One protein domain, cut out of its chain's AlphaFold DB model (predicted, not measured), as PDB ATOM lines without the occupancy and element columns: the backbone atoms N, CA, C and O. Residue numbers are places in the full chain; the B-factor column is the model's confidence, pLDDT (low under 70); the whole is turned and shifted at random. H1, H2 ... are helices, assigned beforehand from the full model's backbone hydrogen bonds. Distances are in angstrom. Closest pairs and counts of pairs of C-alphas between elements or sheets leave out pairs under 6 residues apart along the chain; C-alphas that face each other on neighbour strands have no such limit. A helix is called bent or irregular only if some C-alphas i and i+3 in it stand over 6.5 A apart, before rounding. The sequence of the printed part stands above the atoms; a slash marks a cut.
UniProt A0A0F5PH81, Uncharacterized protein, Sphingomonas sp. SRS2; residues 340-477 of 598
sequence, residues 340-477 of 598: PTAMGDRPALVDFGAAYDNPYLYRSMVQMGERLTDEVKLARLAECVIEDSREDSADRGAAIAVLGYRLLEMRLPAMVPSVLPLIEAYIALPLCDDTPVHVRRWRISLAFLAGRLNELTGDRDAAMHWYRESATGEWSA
ATOM      1  N   PRO A 340     133.259 276.134 354.400       89.75
ATOM      2  CA  PRO A 340     132.654 277.152 355.231       89.75
ATOM      3  C   PRO A 340     131.377 276.631 355.884       89.75
ATOM      4  O   PRO A 340     130.633 275.832 355.308       89.75
ATOM      5  N   THR A 341     131.086 277.139 357.074       87.19
ATOM      6  CA  THR A 341     129.920 276.752 357.887       87.19
ATOM      7  C   THR A 341     128.600 276.992 357.142       87.19
ATOM      8  O   THR A 341     127.624 276.265 357.315       87.19
ATOM      9  N   ALA A 342     128.576 277.971 356.230       85.50
ATOM     10  CA  ALA A 342     127.427 278.261 355.373       85.50
ATOM     11  C   ALA A 342     127.020 277.092 354.447       85.50
ATOM     12  O   ALA A 342     125.922 277.123 353.891       85.50
ATOM     13  N   MET A 343     127.872 276.072 354.265       80.12
ATOM     14  CA  MET A 343     127.571 274.893 353.437       80.12
ATOM     15  C   MET A 343     126.856 273.766 354.196       80.12
ATOM     16  O   MET A 343     126.541 272.742 353.588       80.12
ATOM     17  N   GLY A 344     126.567 273.959 355.485       82.44
ATOM     18  CA  GLY A 344     125.907 272.978 356.345       82.44
ATOM     19  C   GLY A 344     126.884 272.204 357.228       82.44
ATOM     20  O   GLY A 344     128.023 272.624 357.434       82.44
ATOM     21  N   ASP A 345     126.411 271.079 357.765       83.50
ATOM     22  CA  ASP A 345     127.172 270.268 358.714       83.50
ATOM     23  C   ASP A 345     128.461 269.733 358.083       83.50
ATOM     24  O   ASP A 345     128.471 269.169 356.982       83.50
ATOM     25  N   ARG A 346     129.569 269.916 358.802       88.62
ATOM     26  CA  ARG A 346     130.897 269.498 358.361       88.62
ATOM     27  C   ARG A 346     131.192 268.090 358.866       88.62
ATOM     28  O   ARG A 346     131.045 267.831 360.060       88.62
ATOM     29  N   PRO A 347     131.675 267.184 358.002       91.06
ATOM     30  CA  PRO A 347     132.250 265.935 358.472       91.06
ATOM     31  C   PRO A 347     133.421 266.208 359.420       91.06
ATOM     32  O   PRO A 347     134.218 267.120 359.181       91.06
ATOM     33  N   ALA A 348     133.580 265.353 360.432       89.94
ATOM     34  CA  ALA A 348     134.661 265.406 361.423       89.94
ATOM     35  C   ALA A 348     136.049 265.689 360.816       89.94
ATOM     36  O   ALA A 348     136.862 266.412 361.389       89.94
ATOM     37  N   LEU A 349     136.317 265.143 359.626       92.25
ATOM     38  CA  LEU A 349     137.608 265.242 358.953       92.25
ATOM     39  C   LEU A 349     137.987 266.663 358.483       92.25
ATOM     40  O   LEU A 349     139.176 266.921 358.302       92.25
ATOM     41  N   VAL A 350     137.015 267.570 358.310       93.19
ATOM     42  CA  VAL A 350     137.232 268.979 357.910       93.19
ATOM     43  C   VAL A 350     136.722 269.998 358.932       93.19
ATOM     44  O   VAL A 350     136.830 271.202 358.701       93.19
ATOM     45  N   ASP A 351     136.168 269.554 360.061       93.12
ATOM     46  CA  ASP A 351     135.653 270.453 361.097       93.12
ATOM     47  C   ASP A 351     136.763 270.935 362.046       93.12
ATOM     48  O   ASP A 351     136.796 270.623 363.235       93.12
ATOM     49  N   PHE A 352     137.727 271.676 361.496       95.25
ATOM     50  CA  PHE A 352     138.893 272.147 362.249       95.25
ATOM     51  C   PHE A 352     138.514 273.115 363.371       95.25
ATOM     52  O   PHE A 352     139.119 273.060 364.435       95.25
ATOM     53  N   GLY A 353     137.490 273.949 363.154       93.94
ATOM     54  CA  GLY A 353     137.018 274.918 364.147       93.94
ATOM     55  C   GLY A 353     136.481 274.269 365.423       93.94
ATOM     56  O   GLY A 353     136.643 274.832 366.498       93.94
ATOM     57  N   ALA A 354     135.886 273.075 365.322       92.06
ATOM     58  CA  ALA A 354     135.433 272.315 366.487       92.06
ATOM     59  C   ALA A 354     136.541 271.459 367.124       92.06
ATOM     60  O   ALA A 354     136.383 270.992 368.250       92.06
ATOM     61  N   ALA A 355     137.631 271.198 366.397       94.31
ATOM     62  CA  ALA A 355     138.607 270.183 366.776       94.31
ATOM     63  C   ALA A 355     139.952 270.723 367.285       94.31
ATOM     64  O   ALA A 355     140.649 269.996 367.993       94.31
ATOM     65  N   TYR A 356     140.320 271.946 366.903       96.81
ATOM     66  CA  TYR A 356     141.569 272.614 367.274       96.81
ATOM     67  C   TYR A 356     141.296 273.748 368.263       96.81
ATOM     68  O   TYR A 356     140.284 274.440 368.139       96.81
ATOM     69  N   ASP A 357     142.226 273.978 369.190       96.06
ATOM     70  CA  ASP A 357     142.161 275.143 370.083       96.06
ATOM     71  C   ASP A 357     142.480 276.420 369.280       96.06
ATOM     72  O   ASP A 357     141.809 277.447 369.415       96.06
ATOM     73  N   ASN A 358     143.456 276.330 368.369       97.62
ATOM     74  CA  ASN A 358     143.758 277.326 367.350       97.62
ATOM     75  C   ASN A 358     143.601 276.727 365.932       97.62
ATOM     76  O   ASN A 358     144.560 276.202 365.348       97.62
ATOM     77  N   PRO A 359     142.411 276.838 365.311       96.94
ATOM     78  CA  PRO A 359     142.153 276.255 363.992       96.94
ATOM     79  C   PRO A 359     142.932 276.920 362.841       96.94
ATOM     80  O   PRO A 359     143.096 276.309 361.779       96.94
ATOM     81  N   TYR A 360     143.489 278.120 363.042       97.31
ATOM     82  CA  TYR A 360     144.351 278.787 362.056       97.31
ATOM     83  C   TYR A 360     145.697 278.063 361.860       97.31
ATOM     84  O   TYR A 360     146.363 278.237 360.837       97.31
ATOM     85  N   LEU A 361     146.092 277.182 362.788       97.81
ATOM     86  CA  LEU A 361     147.297 276.364 362.643       97.81
ATOM     87  C   LEU A 361     147.187 275.335 361.517       97.81
ATOM     88  O   LEU A 361     148.202 274.994 360.912       97.81
ATOM     89  N   TYR A 362     145.991 274.826 361.210       96.38
ATOM     90  CA  TYR A 362     145.863 273.689 360.298       96.38
ATOM     91  C   TYR A 362     146.440 273.990 358.906       96.38
ATOM     92  O   TYR A 362     147.309 273.263 358.415       96.38
ATOM     93  N   ARG A 363     146.023 275.099 358.288       95.00
ATOM     94  CA  ARG A 363     146.480 275.471 356.940       95.00
ATOM     95  C   ARG A 363     147.920 275.959 356.920       95.00
ATOM     96  O   ARG A 363     148.610 275.696 355.944       95.00
ATOM     97  N   SER A 364     148.385 276.607 357.987       95.12
ATOM     98  CA  SER A 364     149.741 277.171 358.068       95.12
ATOM     99  C   SER A 364     150.806 276.177 358.543       95.12
ATOM    100  O   SER A 364     151.973 276.343 358.203       95.12
ATOM    101  N   MET A 365     150.443 275.118 359.268       97.19
ATOM    102  CA  MET A 365     151.395 274.155 359.841       97.19
ATOM    103  C   MET A 365     151.228 272.735 359.276       97.19
ATOM    104  O   MET A 365     152.216 272.042 359.025       97.19
ATOM    105  N   VAL A 366     149.993 272.287 359.050       95.44
ATOM    106  CA  VAL A 366     149.694 270.869 358.789       95.44
ATOM    107  C   VAL A 366     149.509 270.579 357.305       95.44
ATOM    108  O   VAL A 366     150.142 269.665 356.770       95.44
ATOM    109  N   GLN A 367     148.634 271.331 356.640       93.00
ATOM    110  CA  GLN A 367     148.130 270.980 355.316       93.00
ATOM    111  C   GLN A 367     149.222 271.077 354.243       93.00
ATOM    112  O   GLN A 367     149.751 272.146 353.942       93.00
ATOM    113  N   MET A 368     149.565 269.946 353.628       86.44
ATOM    114  CA  MET A 368     150.589 269.894 352.581       86.44
ATOM    115  C   MET A 368     150.180 270.736 351.367       86.44
ATOM    116  O   MET A 368     149.057 270.639 350.884       86.44
ATOM    117  N   GLY A 369     151.109 271.551 350.862       85.81
ATOM    118  CA  GLY A 369     150.848 272.504 349.775       85.81
ATOM    119  C   GLY A 369     150.224 273.828 350.233       85.81
ATOM    120  O   GLY A 369     150.266 274.796 349.483       85.81
ATOM    121  N   GLU A 370     149.715 273.905 351.465       91.88
ATOM    122  CA  GLU A 370     149.184 275.142 352.049       91.88
ATOM    123  C   GLU A 370     150.068 275.673 353.178       91.88
ATOM    124  O   GLU A 370     150.252 276.884 353.255       91.88
ATOM    125  N   ARG A 371     150.685 274.798 353.981       94.50
ATOM    126  CA  ARG A 371     151.547 275.154 355.120       94.50
ATOM    127  C   ARG A 371     152.722 276.050 354.746       94.50
ATOM    128  O   ARG A 371     153.051 276.186 353.562       94.50
ATOM    129  N   LEU A 372     153.360 276.622 355.767       93.81
ATOM    130  CA  LEU A 372     154.550 277.448 355.617       93.81
ATOM    131  C   LEU A 372     155.587 276.754 354.725       93.81
ATOM    132  O   LEU A 372     155.893 275.574 354.923       93.81
ATOM    133  N   THR A 373     156.094 277.475 353.726       87.75
ATOM    134  CA  THR A 373     157.079 276.924 352.776       87.75
ATOM    135  C   THR A 373     158.509 277.020 353.300       87.75
ATOM    136  O   THR A 373     159.346 276.197 352.933       87.75
ATOM    137  N   ASP A 374     158.784 277.983 354.186       90.38
ATOM    138  CA  ASP A 374     160.052 278.084 354.906       90.38
ATOM    139  C   ASP A 374     160.123 276.997 355.984       90.38
ATOM    140  O   ASP A 374     159.406 277.017 356.988       90.38
ATOM    141  N   GLU A 375     161.004 276.028 355.759       88.25
ATOM    142  CA  GLU A 375     161.102 274.830 356.582       88.25
ATOM    143  C   GLU A 375     161.610 275.110 358.006       88.25
ATOM    144  O   GLU A 375     161.250 274.387 358.936       88.25
ATOM    145  N   VAL A 376     162.423 276.156 358.188       90.81
ATOM    146  CA  VAL A 376     162.939 276.561 359.504       90.81
ATOM    147  C   VAL A 376     161.827 277.234 360.298       90.81
ATOM    148  O   VAL A 376     161.611 276.891 361.460       90.81
ATOM    149  N   LYS A 377     161.071 278.138 359.667       93.50
ATOM    150  CA  LYS A 377     159.914 278.782 360.310       93.50
ATOM    151  C   LYS A 377     158.813 277.781 360.641       93.50
ATOM    152  O   LYS A 377     158.224 277.879 361.711       93.50
ATOM    153  N   LEU A 378     158.567 276.797 359.773       95.12
ATOM    154  CA  LEU A 378     157.607 275.726 360.042       95.12
ATOM    155  C   LEU A 378     158.010 274.889 361.265       95.12
ATOM    156  O   LEU A 378     157.165 274.610 362.115       95.12
ATOM    157  N   ALA A 379     159.288 274.507 361.370       94.62
ATOM    158  CA  ALA A 379     159.795 273.783 362.535       94.62
ATOM    159  C   ALA A 379     159.679 274.630 363.808       94.62
ATOM    160  O   ALA A 379     159.166 274.149 364.814       94.62
ATOM    161  N   ARG A 380     160.057 275.913 363.741       95.94
ATOM    162  CA  ARG A 380     159.958 276.820 364.885       95.94
ATOM    163  C   ARG A 380     158.515 277.042 365.339       95.94
ATOM    164  O   ARG A 380     158.255 277.050 366.534       95.94
ATOM    165  N   LEU A 381     157.579 277.182 364.399       97.56
ATOM    166  CA  LEU A 381     156.152 277.255 364.708       97.56
ATOM    167  C   LEU A 381     155.689 275.991 365.441       97.56
ATOM    168  O   LEU A 381     155.012 276.099 366.456       97.56
ATOM    169  N   ALA A 382     156.074 274.806 364.961       98.00
ATOM    170  CA  ALA A 382     155.713 273.552 365.612       98.00
ATOM    171  C   ALA A 382     156.328 273.422 367.019       98.00
ATOM    172  O   ALA A 382     155.648 272.956 367.924       98.00
ATOM    173  N   GLU A 383     157.567 273.870 367.235       97.69
ATOM    174  CA  GLU A 383     158.172 273.942 368.576       97.69
ATOM    175  C   GLU A 383     157.363 274.840 369.519       97.69
ATOM    176  O   GLU A 383     156.993 274.389 370.598       97.69
ATOM    177  N   CYS A 384     157.021 276.062 369.095       97.88
ATOM    178  CA  CYS A 384     156.213 276.976 369.905       97.88
ATOM    179  C   CYS A 384     154.830 276.388 370.215       97.88
ATOM    180  O   CYS A 384     154.399 276.393 371.361       97.88
ATOM    181  N   VAL A 385     154.153 275.803 369.219       98.31
ATOM    182  CA  VAL A 385     152.857 275.143 369.448       98.31
ATOM    183  C   VAL A 385     153.008 273.974 370.414       98.31
ATOM    184  O   VAL A 385     152.137 273.778 371.255       98.31
ATOM    185  N   ILE A 386     154.092 273.198 370.335       98.25
ATOM    186  CA  ILE A 386     154.355 272.164 371.334       98.25
ATOM    187  C   ILE A 386     154.475 272.805 372.706       98.25
ATOM    188  O   ILE A 386     153.742 272.394 373.584       98.25
ATOM    189  N   GLU A 387     155.333 273.798 372.896       96.88
ATOM    190  CA  GLU A 387     155.584 274.418 374.204       96.88
ATOM    191  C   GLU A 387     154.326 275.030 374.844       96.88
ATOM    192  O   GLU A 387     154.109 274.823 376.040       96.88
ATOM    193  N   ASP A 388     153.478 275.694 374.054       96.12
ATOM    194  CA  ASP A 388     152.413 276.559 374.577       96.12
ATOM    195  C   ASP A 388     151.002 275.935 374.558       96.12
ATOM    196  O   ASP A 388     150.130 276.354 375.321       96.12
ATOM    197  N   SER A 389     150.746 274.921 373.721       96.88
ATOM    198  CA  SER A 389     149.409 274.306 373.624       96.88
ATOM    199  C   SER A 389     149.098 273.341 374.774       96.88
ATOM    200  O   SER A 389     149.990 272.719 375.364       96.88
ATOM    201  N   ARG A 390     147.800 273.149 375.059       95.25
ATOM    202  CA  ARG A 390     147.339 272.129 376.017       95.25
ATOM    203  C   ARG A 390     147.820 270.741 375.596       95.25
ATOM    204  O   ARG A 390     147.756 270.383 374.418       95.25
ATOM    205  N   GLU A 391     148.239 269.936 376.571       95.69
ATOM    206  CA  GLU A 391     148.840 268.615 376.339       95.69
ATOM    207  C   GLU A 391     147.898 267.643 375.611       95.69
ATOM    208  O   GLU A 391     148.362 266.804 374.843       95.69
ATOM    209  N   ASP A 392     146.587 267.786 375.812       95.50
ATOM    210  CA  ASP A 392     145.526 266.957 375.233       95.50
ATOM    211  C   ASP A 392     144.892 267.547 373.958       95.50
ATOM    212  O   ASP A 392     143.920 266.996 373.440       95.50
ATOM    213  N   SER A 393     145.426 268.651 373.423       97.19
ATOM    214  CA  SER A 393     144.863 269.337 372.250       97.19
ATOM    215  C   SER A 393     145.227 268.672 370.916       97.19
ATOM    216  O   SER A 393     146.224 267.950 370.780       97.19
ATOM    217  N   ALA A 394     144.434 268.941 369.874       97.75
ATOM    218  CA  ALA A 394     144.796 268.561 368.507       97.75
ATOM    219  C   ALA A 394     146.008 269.361 367.993       97.75
ATOM    220  O   ALA A 394     146.799 268.831 367.211       97.75
ATOM    221  N   ASP A 395     146.177 270.598 368.462       98.31
ATOM    222  CA  ASP A 395     147.284 271.504 368.148       98.31
ATOM    223  C   ASP A 395     148.630 270.860 368.511       98.31
ATOM    224  O   ASP A 395     149.507 270.716 367.649       98.31
ATOM    225  N   ARG A 396     148.749 270.365 369.753       98.50
ATOM    226  CA  ARG A 396     149.922 269.640 370.266       98.50
ATOM    227  C   ARG A 396     150.232 268.415 369.409       98.50
ATOM    228  O   ARG A 396     151.360 268.245 368.944       98.50
ATOM    229  N   GLY A 397     149.223 267.578 369.156       98.56
ATOM    230  CA  GLY A 397     149.370 266.360 368.355       98.56
ATOM    231  C   GLY A 397     149.826 266.643 366.919       98.56
ATOM    232  O   GLY A 397     150.703 265.954 366.387       98.56
ATOM    233  N   ALA A 398     149.280 267.694 366.308       98.50
ATOM    234  CA  ALA A 398     149.654 268.152 364.976       98.50
ATOM    235  C   ALA A 398     151.104 268.644 364.910       98.50
ATOM    236  O   ALA A 398     151.840 268.281 363.988       98.50
ATOM    237  N   ALA A 399     151.523 269.441 365.889       98.75
ATOM    238  CA  ALA A 399     152.864 270.004 365.948       98.75
ATOM    239  C   ALA A 399     153.940 268.929 366.182       98.75
ATOM    240  O   ALA A 399     154.951 268.904 365.473       98.75
ATOM    241  N   ILE A 400     153.686 267.962 367.078       98.75
ATOM    242  CA  ILE A 400     154.570 266.796 367.274       98.75
ATOM    243  C   ILE A 400     154.729 266.026 365.960       98.75
ATOM    244  O   ILE A 400     155.841 265.633 365.598       98.75
ATOM    245  N   ALA A 401     153.639 265.832 365.213       98.50
ATOM    246  CA  ALA A 401     153.699 265.122 363.943       98.50
ATOM    247  C   ALA A 401     154.546 265.871 362.905       98.50
ATOM    248  O   ALA A 401     155.339 265.244 362.200       98.50
ATOM    249  N   VAL A 402     154.411 267.197 362.822       97.44
ATOM    250  CA  VAL A 402     155.202 268.043 361.915       97.44
ATOM    251  C   VAL A 402     156.693 267.918 362.228       97.44
ATOM    252  O   VAL A 402     157.470 267.617 361.318       97.44
ATOM    253  N   LEU A 403     157.092 268.052 363.498       96.88
ATOM    254  CA  LEU A 403     158.491 267.872 363.902       96.88
ATOM    255  C   LEU A 403     158.992 266.447 363.645       96.88
ATOM    256  O   LEU A 403     160.068 266.265 363.078       96.88
ATOM    257  N   GLY A 404     158.217 265.422 363.999       96.62
ATOM    258  CA  GLY A 404     158.626 264.033 363.800       96.62
ATOM    259  C   GLY A 404     158.824 263.676 362.325       96.62
ATOM    260  O   GLY A 404     159.841 263.080 361.961       96.62
ATOM    261  N   TYR A 405     157.906 264.082 361.441       95.56
ATOM    262  CA  TYR A 405     158.077 263.870 360.001       95.56
ATOM    263  C   TYR A 405     159.263 264.658 359.438       95.56
ATOM    264  O   TYR A 405     159.954 264.147 358.557       95.56
ATOM    265  N   ARG A 406     159.570 265.839 359.985       91.12
ATOM    266  CA  ARG A 406     160.770 266.597 359.615       91.12
ATOM    267  C   ARG A 406     162.055 265.830 359.932       91.12
ATOM    268  O   ARG A 406     162.944 265.759 359.082       91.12
ATOM    269  N   LEU A 407     162.140 265.201 361.107       92.75
ATOM    270  CA  LEU A 407     163.285 264.355 361.468       92.75
ATOM    271  C   LEU A 407     163.451 263.173 360.509       92.75
ATOM    272  O   LEU A 407     164.578 262.830 360.145       92.75
ATOM    273  N   LEU A 408     162.337 262.574 360.072       92.81
ATOM    274  CA  LEU A 408     162.364 261.535 359.046       92.81
ATOM    275  C   LEU A 408     162.874 262.092 357.719       92.81
ATOM    276  O   LEU A 408     163.824 261.537 357.177       92.81
ATOM    277  N   GLU A 409     162.290 263.172 357.200       88.56
ATOM    278  CA  GLU A 409     162.674 263.797 355.924       88.56
ATOM    279  C   GLU A 409     164.163 264.153 355.878       88.56
ATOM    280  O   GLU A 409     164.840 263.821 354.906       88.56
ATOM    281  N   MET A 410     164.686 264.746 356.952       87.88
ATOM    282  CA  MET A 410     166.093 265.141 357.069       87.88
ATOM    283  C   MET A 410     167.024 263.998 357.502       87.88
ATOM    284  O   MET A 410     168.235 264.198 357.566       87.88
ATOM    285  N   ARG A 411     166.480 262.810 357.805       91.44
ATOM    286  CA  ARG A 411     167.219 261.632 358.295       91.44
ATOM    287  C   ARG A 411     168.120 261.972 359.490       91.44
ATOM    288  O   ARG A 411     169.319 261.710 359.464       91.44
ATOM    289  N   LEU A 412     167.531 262.542 360.545       91.88
ATOM    290  CA  LEU A 412     168.235 262.995 361.754       91.88
ATOM    291  C   LEU A 412     168.023 262.038 362.952       91.88
ATOM    292  O   LEU A 412     167.316 262.395 363.896       91.88
ATOM    293  N   PRO A 413     168.636 260.833 362.975       94.50
ATOM    294  CA  PRO A 413     168.432 259.849 364.046       94.50
ATOM    295  C   PRO A 413     168.846 260.369 365.429       94.50
ATOM    296  O   PRO A 413     168.222 260.027 366.427       94.50
ATOM    297  N   ALA A 414     169.860 261.238 365.498       96.25
ATOM    298  CA  ALA A 414     170.348 261.808 366.755       96.25
ATOM    299  C   ALA A 414     169.307 262.685 367.474       96.25
ATOM    300  O   ALA A 414     169.389 262.851 368.686       96.25
ATOM    301  N   MET A 415     168.325 263.224 366.741       95.81
ATOM    302  CA  MET A 415     167.274 264.070 367.307       95.81
ATOM    303  C   MET A 415     166.021 263.295 367.722       95.81
ATOM    304  O   MET A 415     165.184 263.835 368.439       95.81
ATOM    305  N   VAL A 416     165.889 262.029 367.326       96.75
ATOM    306  CA  VAL A 416     164.722 261.190 367.646       96.75
ATOM    307  C   VAL A 416     164.414 261.116 369.154       96.75
ATOM    308  O   VAL A 416     163.236 261.246 369.503       96.75
ATOM    309  N   PRO A 417     165.408 261.016 370.068       96.75
ATOM    310  CA  PRO A 417     165.148 261.008 371.511       96.75
ATOM    311  C   PRO A 417     164.473 262.275 372.056       96.75
ATOM    312  O   PRO A 417     163.942 262.235 373.158       96.75
ATOM    313  N   SER A 418     164.475 263.388 371.311       95.25
ATOM    314  CA  SER A 418     163.760 264.613 371.707       95.25
ATOM    315  C   SER A 418     162.264 264.588 371.372       95.25
ATOM    316  O   SER A 418     161.496 265.326 371.980       95.25
ATOM    317  N   VAL A 419     161.832 263.730 370.437       97.38
ATOM    318  CA  VAL A 419     160.442 263.683 369.944       97.38
ATOM    319  C   VAL A 419     159.683 262.458 370.447       97.38
ATOM    320  O   VAL A 419     158.501 262.576 370.761       97.38
ATOM    321  N   LEU A 420     160.327 261.289 370.568       98.25
ATOM    322  CA  LEU A 420     159.654 260.070 371.046       98.25
ATOM    323  C   LEU A 420     158.968 260.241 372.416       98.25
ATOM    324  O   LEU A 420     157.794 259.883 372.506       98.25
ATOM    325  N   PRO A 421     159.595 260.867 373.436       98.25
ATOM    326  CA  PRO A 421     158.928 261.090 374.721       98.25
ATOM    327  C   PRO A 421     157.677 261.973 374.615       98.25
ATOM    328  O   PRO A 421     156.732 261.796 375.377       98.25
ATOM    329  N   LEU A 422     157.643 262.910 373.658       98.38
ATOM    330  CA  LEU A 422     156.467 263.751 373.414       98.38
ATOM    331  C   LEU A 422     155.317 262.928 372.823       98.38
ATOM    332  O   LEU A 422     154.167 263.121 373.210       98.38
ATOM    333  N   ILE A 423     155.625 261.999 371.911       98.62
ATOM    334  CA  ILE A 423     154.640 261.070 371.339       98.62
ATOM    335  C   ILE A 423     154.088 260.144 372.426       98.62
ATOM    336  O   ILE A 423     152.872 259.995 372.541       98.62
ATOM    337  N   GLU A 424     154.973 259.556 373.230       98.25
ATOM    338  CA  GLU A 424     154.617 258.686 374.354       98.25
ATOM    339  C   GLU A 424     153.687 259.390 375.338       98.25
ATOM    340  O   GLU A 424     152.612 258.873 375.640       98.25
ATOM    341  N   ALA A 425     154.064 260.593 375.779       98.06
ATOM    342  CA  ALA A 425     153.254 261.391 376.690       98.06
ATOM    343  C   ALA A 425     151.873 261.702 376.096       98.06
ATOM    344  O   ALA A 425     150.864 261.484 376.763       98.06
ATOM    345  N   TYR A 426     151.812 262.136 374.833       98.38
ATOM    346  CA  TYR A 426     150.554 262.484 374.167       98.38
ATOM    347  C   TYR A 426     149.607 261.283 374.023       98.38
ATOM    348  O   TYR A 426     148.405 261.387 374.265       98.38
ATOM    349  N   ILE A 427     150.139 260.118 373.643       97.50
ATOM    350  CA  ILE A 427     149.344 258.892 373.501       97.50
ATOM    351  C   ILE A 427     148.928 258.341 374.871       97.50
ATOM    352  O   ILE A 427     147.854 257.753 374.980       97.50
ATOM    353  N   ALA A 428     149.716 258.535 375.928       96.62
ATOM    354  CA  ALA A 428     149.383 258.039 377.264       96.62
ATOM    355  C   ALA A 428     148.218 258.789 377.935       96.62
ATOM    356  O   ALA A 428     147.635 258.268 378.890       96.62
ATOM    357  N   LEU A 429     147.855 259.982 377.453       95.94
ATOM    358  CA  LEU A 429     146.740 260.750 378.006       95.94
ATOM    359  C   LEU A 429     145.415 259.972 377.892       95.94
ATOM    360  O   LEU A 429     145.169 259.303 376.883       95.94
ATOM    361  N   PRO A 430     144.538 260.026 378.907       93.25
ATOM    362  CA  PRO A 430     143.237 259.374 378.836       93.25
ATOM    363  C   PRO A 430     142.352 260.042 377.777       93.25
ATOM    364  O   PRO A 430     142.383 261.257 377.610       93.25
ATOM    365  N   LEU A 431     141.546 259.241 377.075       92.00
ATOM    366  CA  LEU A 431     140.460 259.754 376.239       92.00
ATOM    367  C   LEU A 431     139.166 259.780 377.047       92.00
ATOM    368  O   LEU A 431     138.881 258.863 377.818       92.00
ATOM    369  N   CYS A 432     138.369 260.803 376.801       89.88
ATOM    370  CA  CYS A 432     137.004 260.963 377.275       89.88
ATOM    371  C   CYS A 432     136.037 261.037 376.081       89.88
ATOM    372  O   CYS A 432     136.448 261.144 374.918       89.88
ATOM    373  N   ASP A 433     134.738 260.938 376.359       86.06
ATOM    374  CA  ASP A 433     133.700 260.953 375.319       86.06
ATOM    375  C   ASP A 433     133.638 262.300 374.576       86.06
ATOM    376  O   ASP A 433     133.277 262.344 373.404       86.06
ATOM    377  N   ASP A 434     134.048 263.387 375.231       88.75
ATOM    378  CA  ASP A 434     134.143 264.746 374.688       88.75
ATOM    379  C   ASP A 434     135.509 265.068 374.055       88.75
ATOM    380  O   ASP A 434     135.704 266.177 373.559       88.75
ATOM    381  N   THR A 435     136.455 264.119 374.019       92.62
ATOM    382  CA  THR A 435     137.747 264.333 373.350       92.62
ATOM    383  C   THR A 435     137.542 264.643 371.861       92.62
ATOM    384  O   THR A 435     136.973 263.805 371.147       92.62
ATOM    385  N   PRO A 436     138.076 265.771 371.348       94.31
ATOM    386  CA  PRO A 436     137.967 266.109 369.937       94.31
ATOM    387  C   PRO A 436     138.475 264.992 369.020       94.31
ATOM    388  O   PRO A 436     139.545 264.415 369.217       94.31
ATOM    389  N   VAL A 437     137.732 264.711 367.952       94.12
ATOM    390  CA  VAL A 437     138.027 263.615 367.009       94.12
ATOM    391  C   VAL A 437     139.410 263.718 366.348       94.12
ATOM    392  O   VAL A 437     140.021 262.697 366.027       94.12
ATOM    393  N   HIS A 438     139.966 264.927 366.193       97.00
ATOM    394  CA  HIS A 438     141.325 265.099 365.661       97.00
ATOM    395  C   HIS A 438     142.417 264.677 366.650       97.00
ATOM    396  O   HIS A 438     143.470 264.227 366.204       97.00
ATOM    397  N   VAL A 439     142.178 264.712 367.965       97.25
ATOM    398  CA  VAL A 439     143.108 264.146 368.963       97.25
ATOM    399  C   VAL A 439     143.260 262.642 368.729       97.25
ATOM    400  O   VAL A 439     144.375 262.125 368.637       97.25
ATOM    401  N   ARG A 440     142.139 261.939 368.508       95.06
ATOM    402  CA  ARG A 440     142.131 260.504 368.159       95.06
ATOM    403  C   ARG A 440     142.911 260.245 366.867       95.06
ATOM    404  O   ARG A 440     143.765 259.358 366.825       95.06
ATOM    405  N   ARG A 441     142.697 261.078 365.840       96.56
ATOM    406  CA  ARG A 441     143.450 261.026 364.575       96.56
ATOM    407  C   ARG A 441     144.960 261.185 364.783       96.56
ATOM    408  O   ARG A 441     145.745 260.435 364.188       96.56
ATOM    409  N   TRP A 442     145.379 262.163 365.586       98.12
ATOM    410  CA  TRP A 442     146.796 262.406 365.852       98.12
ATOM    411  C   TRP A 442     147.436 261.252 366.607       98.12
ATOM    412  O   TRP A 442     148.513 260.840 366.201       98.12
ATOM    413  N   ARG A 443     146.770 260.639 367.588       97.81
ATOM    414  CA  ARG A 443     147.315 259.467 368.301       97.81
ATOM    415  C   ARG A 443     147.674 258.314 367.365       97.81
ATOM    416  O   ARG A 443     148.787 257.806 367.436       97.81
ATOM    417  N   ILE A 444     146.782 257.958 366.438       98.06
ATOM    418  CA  ILE A 444     147.045 256.899 365.446       98.06
ATOM    419  C   ILE A 444     148.214 257.299 364.534       98.06
ATOM    420  O   ILE A 444     149.136 256.522 364.295       98.06
ATOM    421  N   SER A 445     148.211 258.544 364.050       98.12
ATOM    422  CA  SER A 445     149.273 259.053 363.174       98.12
ATOM    423  C   SER A 445     150.637 259.121 363.872       98.12
ATOM    424  O   SER A 445     151.660 258.840 363.247       98.12
ATOM    425  N   LEU A 446     150.655 259.484 365.156       98.75
ATOM    426  CA  LEU A 446     151.853 259.591 365.980       98.75
ATOM    427  C   LEU A 446     152.393 258.218 366.380       98.75
ATOM    428  O   LEU A 446     153.605 258.041 366.341       98.75
ATOM    429  N   ALA A 447     151.535 257.233 366.661       98.75
ATOM    430  CA  ALA A 447     151.966 255.850 366.862       98.75
ATOM    431  C   ALA A 447     152.677 255.317 365.608       98.75
ATOM    432  O   ALA A 447     153.802 254.826 365.680       98.75
ATOM    433  N   PHE A 448     152.095 255.521 364.420       98.69
ATOM    434  CA  PHE A 448     152.764 255.158 363.170       98.69
ATOM    435  C   PHE A 448     154.111 255.880 363.001       98.69
ATOM    436  O   PHE A 448     155.115 255.267 362.630       98.69
ATOM    437  N   LEU A 449     154.145 257.188 363.277       98.56
ATOM    438  CA  LEU A 449     155.360 258.000 363.203       98.56
ATOM    439  C   LEU A 449     156.440 257.510 364.178       98.56
ATOM    440  O   LEU A 449     157.594 257.387 363.770       98.56
ATOM    441  N   ALA A 450     156.089 257.170 365.418       98.81
ATOM    442  CA  ALA A 450     157.014 256.591 366.389       98.81
ATOM    443  C   ALA A 450     157.608 255.271 365.882       98.81
ATOM    444  O   ALA A 450     158.815 255.060 366.010       98.81
ATOM    445  N   GLY A 451     156.812 254.432 365.209       98.50
ATOM    446  CA  GLY A 451     157.312 253.237 364.523       98.50
ATOM    447  C   GLY A 451     158.383 253.566 363.477       98.50
ATOM    448  O   GLY A 451     159.475 252.994 363.486       98.50
ATOM    449  N   ARG A 452     158.123 254.566 362.620       98.25
ATOM    450  CA  ARG A 452     159.091 255.041 361.610       98.25
ATOM    451  C   ARG A 452     160.360 255.636 362.232       98.25
ATOM    452  O   ARG A 452     161.444 255.438 361.686       98.25
ATOM    453  N   LEU A 453     160.237 256.380 363.330       98.19
ATOM    454  CA  LEU A 453     161.367 257.002 364.028       98.19
ATOM    455  C   LEU A 453     162.260 255.955 364.705       98.19
ATOM    456  O   LEU A 453     163.480 256.052 364.606       98.19
ATOM    457  N   ASN A 454     161.669 254.925 365.312       98.44
ATOM    458  CA  ASN A 454     162.412 253.804 365.887       98.44
ATOM    459  C   ASN A 454     163.108 252.960 364.806       98.44
ATOM    460  O   ASN A 454     164.251 252.544 364.976       98.44
ATOM    461  N   GLU A 455     162.495 252.791 363.631       95.94
ATOM    462  CA  GLU A 455     163.209 252.213 362.487       95.94
ATOM    463  C   GLU A 455     164.421 253.053 362.049       95.94
ATOM    464  O   GLU A 455     165.454 252.485 361.693       95.94
ATOM    465  N   LEU A 456     164.314 254.389 362.074       95.50
ATOM    466  CA  LEU A 456     165.418 255.291 361.721       95.50
ATOM    467  C   LEU A 456     166.596 255.176 362.703       95.50
ATOM    468  O   LEU A 456     167.746 255.314 362.283       95.50
ATOM    469  N   THR A 457     166.335 254.911 363.985       96.44
ATOM    470  CA  THR A 457     167.371 254.683 365.011       96.44
ATOM    471  C   THR A 457     167.827 253.226 365.108       96.44
ATOM    472  O   THR A 457     168.828 252.944 365.764       96.44
ATOM    473  N   GLY A 458     167.141 252.304 364.428       95.44
ATOM    474  CA  GLY A 458     167.449 250.874 364.422       95.44
ATOM    475  C   GLY A 458     166.809 250.068 365.558       95.44
ATOM    476  O   GLY A 458     167.093 248.873 365.660       95.44
ATOM    477  N   ASP A 459     165.938 250.668 366.371       97.25
ATOM    478  CA  ASP A 459     165.188 249.975 367.426       97.25
ATOM    479  C   ASP A 459     163.963 249.255 366.836       97.25
ATOM    480  O   ASP A 459     162.869 249.804 366.685       97.25
ATOM    481  N   ARG A 460     164.162 247.999 366.429       96.25
ATOM    482  CA  ARG A 460     163.120 247.212 365.751       96.25
ATOM    483  C   ARG A 460     161.982 246.798 366.676       96.25
ATOM    484  O   ARG A 460     160.842 246.756 366.219       96.25
ATOM    485  N   ASP A 461     162.278 246.497 367.934       97.12
ATOM    486  CA  ASP A 461     161.273 246.012 368.881       97.12
ATOM    487  C   ASP A 461     160.323 247.150 369.262       97.12
ATOM    488  O   ASP A 461     159.100 246.982 369.197       97.12
ATOM    489  N   ALA A 462     160.868 248.341 369.539       98.06
ATOM    490  CA  ALA A 462     160.060 249.539 369.741       98.06
ATOM    491  C   ALA A 462     159.263 249.892 368.477       98.06
ATOM    492  O   ALA A 462     158.077 250.214 368.565       98.06
ATOM    493  N   ALA A 463     159.866 249.776 367.287       98.44
ATOM    494  CA  ALA A 463     159.151 250.026 366.037       98.44
ATOM    495  C   ALA A 463     157.935 249.099 365.863       98.44
ATOM    496  O   ALA A 463     156.843 249.573 365.551       98.44
ATOM    497  N   MET A 464     158.100 247.793 366.102       98.44
ATOM    498  CA  MET A 464     157.005 246.819 366.040       98.44
ATOM    499  C   MET A 464     155.904 247.116 367.060       98.44
ATOM    500  O   MET A 464     154.728 247.022 366.711       98.44
ATOM    501  N   HIS A 465     156.259 247.498 368.291       98.19
ATOM    502  CA  HIS A 465     155.282 247.910 369.302       98.19
ATOM    503  C   HIS A 465     154.423 249.078 368.801       98.19
ATOM    504  O   HIS A 465     153.200 248.966 368.761       98.19
ATOM    505  N   TRP A 466     155.057 250.148 368.327       98.62
ATOM    506  CA  TRP A 466     154.360 251.337 367.839       98.62
ATOM    507  C   TRP A 466     153.521 251.097 366.583       98.62
ATOM    508  O   TRP A 466     152.431 251.659 366.442       98.62
ATOM    509  N   TYR A 467     153.985 250.241 365.671       98.69
ATOM    510  CA  TYR A 467     153.158 249.826 364.544       98.69
ATOM    511  C   TYR A 467     151.926 249.058 364.999       98.69
ATOM    512  O   TYR A 467     150.837 249.314 364.493       98.69
ATOM    513  N   ARG A 468     152.061 248.176 365.986       98.31
ATOM    514  CA  ARG A 468     150.909 247.460 366.524       98.31
ATOM    515  C   ARG A 468     149.891 248.416 367.141       98.31
ATOM    516  O   ARG A 468     148.723 248.328 366.780       98.31
ATOM    517  N   GLU A 469     150.343 249.374 367.953       98.25
ATOM    518  CA  GLU A 469     149.491 250.432 368.526       98.25
ATOM    519  C   GLU A 469     148.740 251.222 367.439       98.25
ATOM    520  O   GLU A 469     147.541 251.476 367.551       98.25
ATOM    521  N   SER A 470     149.413 251.576 366.339       98.44
ATOM    522  CA  SER A 470     148.758 252.258 365.216       98.44
ATOM    523  C   SER A 470     147.805 251.351 364.434       98.44
ATOM    524  O   SER A 470     146.800 251.845 363.923       98.44
ATOM    525  N   ALA A 471     148.128 250.068 364.278       98.25
ATOM    526  CA  ALA A 471     147.335 249.102 363.521       98.25
ATOM    527  C   ALA A 471     146.024 248.742 364.229       98.25
ATOM    528  O   ALA A 471     145.043 248.427 363.560       98.25
ATOM    529  N   THR A 472     146.003 248.791 365.562       96.56
ATOM    530  CA  THR A 472     144.818 248.505 366.387       96.56
ATOM    531  C   THR A 472     144.045 249.760 366.799       96.56
ATOM    532  O   THR A 472     143.074 249.654 367.545       96.56
ATOM    533  N   GLY A 473     144.461 250.943 366.340       94.88
ATOM    534  CA  GLY A 473     143.795 252.205 366.650       94.88
ATOM    535  C   GLY A 473     142.390 252.321 366.046       94.88
ATOM    536  O   GLY A 473     142.140 251.880 364.925       94.88
ATOM    537  N   GLU A 474     141.478 252.973 366.772       94.12
ATOM    538  CA  GLU A 474     140.081 253.196 366.371       94.12
ATOM    539  C   GLU A 474     139.957 254.304 365.303       94.12
ATOM    540  O   GLU A 474     139.535 255.432 365.567       94.12
ATOM    541  N   TRP A 475     140.363 254.009 364.067       95.62
ATOM    542  CA  TRP A 475     140.316 254.967 362.954       95.62
ATOM    543  C   TRP A 475     138.883 255.346 362.542       95.62
ATOM    544  O   TRP A 475     138.654 256.457 362.057       95.62
ATOM    545  N   SER A 476     137.915 254.452 362.763       94.12
ATOM    546  CA  SER A 476     136.501 254.620 362.400       94.12
ATOM    547  C   SER A 476     135.800 255.729 363.191       94.12
ATOM    548  O   SER A 476     134.881 256.350 362.660       94.12
ATOM    549  N   ALA A 477     136.281 256.046 364.399       91.94
ATOM    550  CA  ALA A 477     135.805 257.178 365.198       91.94
ATOM    551  C   ALA A 477     136.175 258.552 364.611       91.94
ATOM    552  O   ALA A 477     135.645 259.573 365.045       91.94
TER     553      ALA A 477
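This is residues 340 to 477 of the 598 residues of an uncharacterized protein of Sphingomonas sp. SRS2 (UniProt A0A0F5PH81). Four helices, H3, H4, H6 and H7, follow one another in a row, H4 and H6 running the same way in its middle and H3 and H7 running opposite ways to them at its two ends, and H5 packs over H4 and H6, with which it makes a three-helix up-and-down bundle. Short H2 packs on H4, tiny H1 lies by the first residues of H6, and residues 340 to 351, without a named element, trail away beyond H1 at one end of the long axis. The printed part has 138 residues with seven named helices, H1 to H7 in order, and no named strand; the class is all helix. It is compact, with a radius of gyration of the C-alphas of 15.0 A and spans of 49 by 35 by 25 A.

After residues 340 to 351, H1 takes residues 352 to 355, beginning at C-alpha 352 at (138.893, 272.147, 362.249), and is 4.9 A long. H2 is residues 361 to 366, 7.1 A. H3 is residues 375 to 388, 20.1 A, and H4 is residues 394 to 409, 22.4 A. H5, residues 413 to 428, 23.3 A, has a kink of 30 degrees near residue 420 and is irregular, with C-alphas 414 and 417 being 7.1 A apart. H6, the longest, is residues 437 to 457, 30.7 A, from C-alpha 437 at (138.027, 263.615, 367.009). H7 is residues 460 to 471, 16.1 A, ending at C-alpha 471 at (147.335, 249.102, 363.521).

H4 and H6 are the hubs, touching four helices each. They touch each other at a shallow tilt of 24 degrees, the same way, closest at the C-alphas of Ala 394 and Val 439, 4.7 A. H5 touches H4 at a shallow tilt of 25 degrees, opposite ways, closest at the C-alphas of Gly 404 and Val 419, 6.4 A. H5 and H6 form a hairpin at 32 degrees, closest at the C-alphas of Pro 413 and Thr 457, 5.4 A. H3 and H4 form a hairpin at 37 degrees, only just steep, with the C-alphas of Ala 382 and Ala 399 closest at 4.6 A. H6 and H7 form a hairpin at 20 degrees, with the C-alphas of Gly 451 and Ala 463 closest at 4.0 A. H2 touches residues 395 to 402 of H4 alone, closest at the C-alphas of Val 366 and Ala 398, 6.8 A. H1 and H6 only just touch, with 3 pairs of C-alphas within 8 A, the closest those of Ala 355 and His 438, 5.9 A. H3 and H7 are apart. In H2, H3, H4, H6 and H7 every O i to N i+4 pair is within hydrogen-bond range; in H5 it is 7 of 12, and H1 is too short for such a pair.

The C-alphas farthest apart, of Ala 342 and Gly 458, are 49.3 A apart. The printed part has no cut and no long link. Its mean pLDDT is 95.1, and no printed residue is under 70.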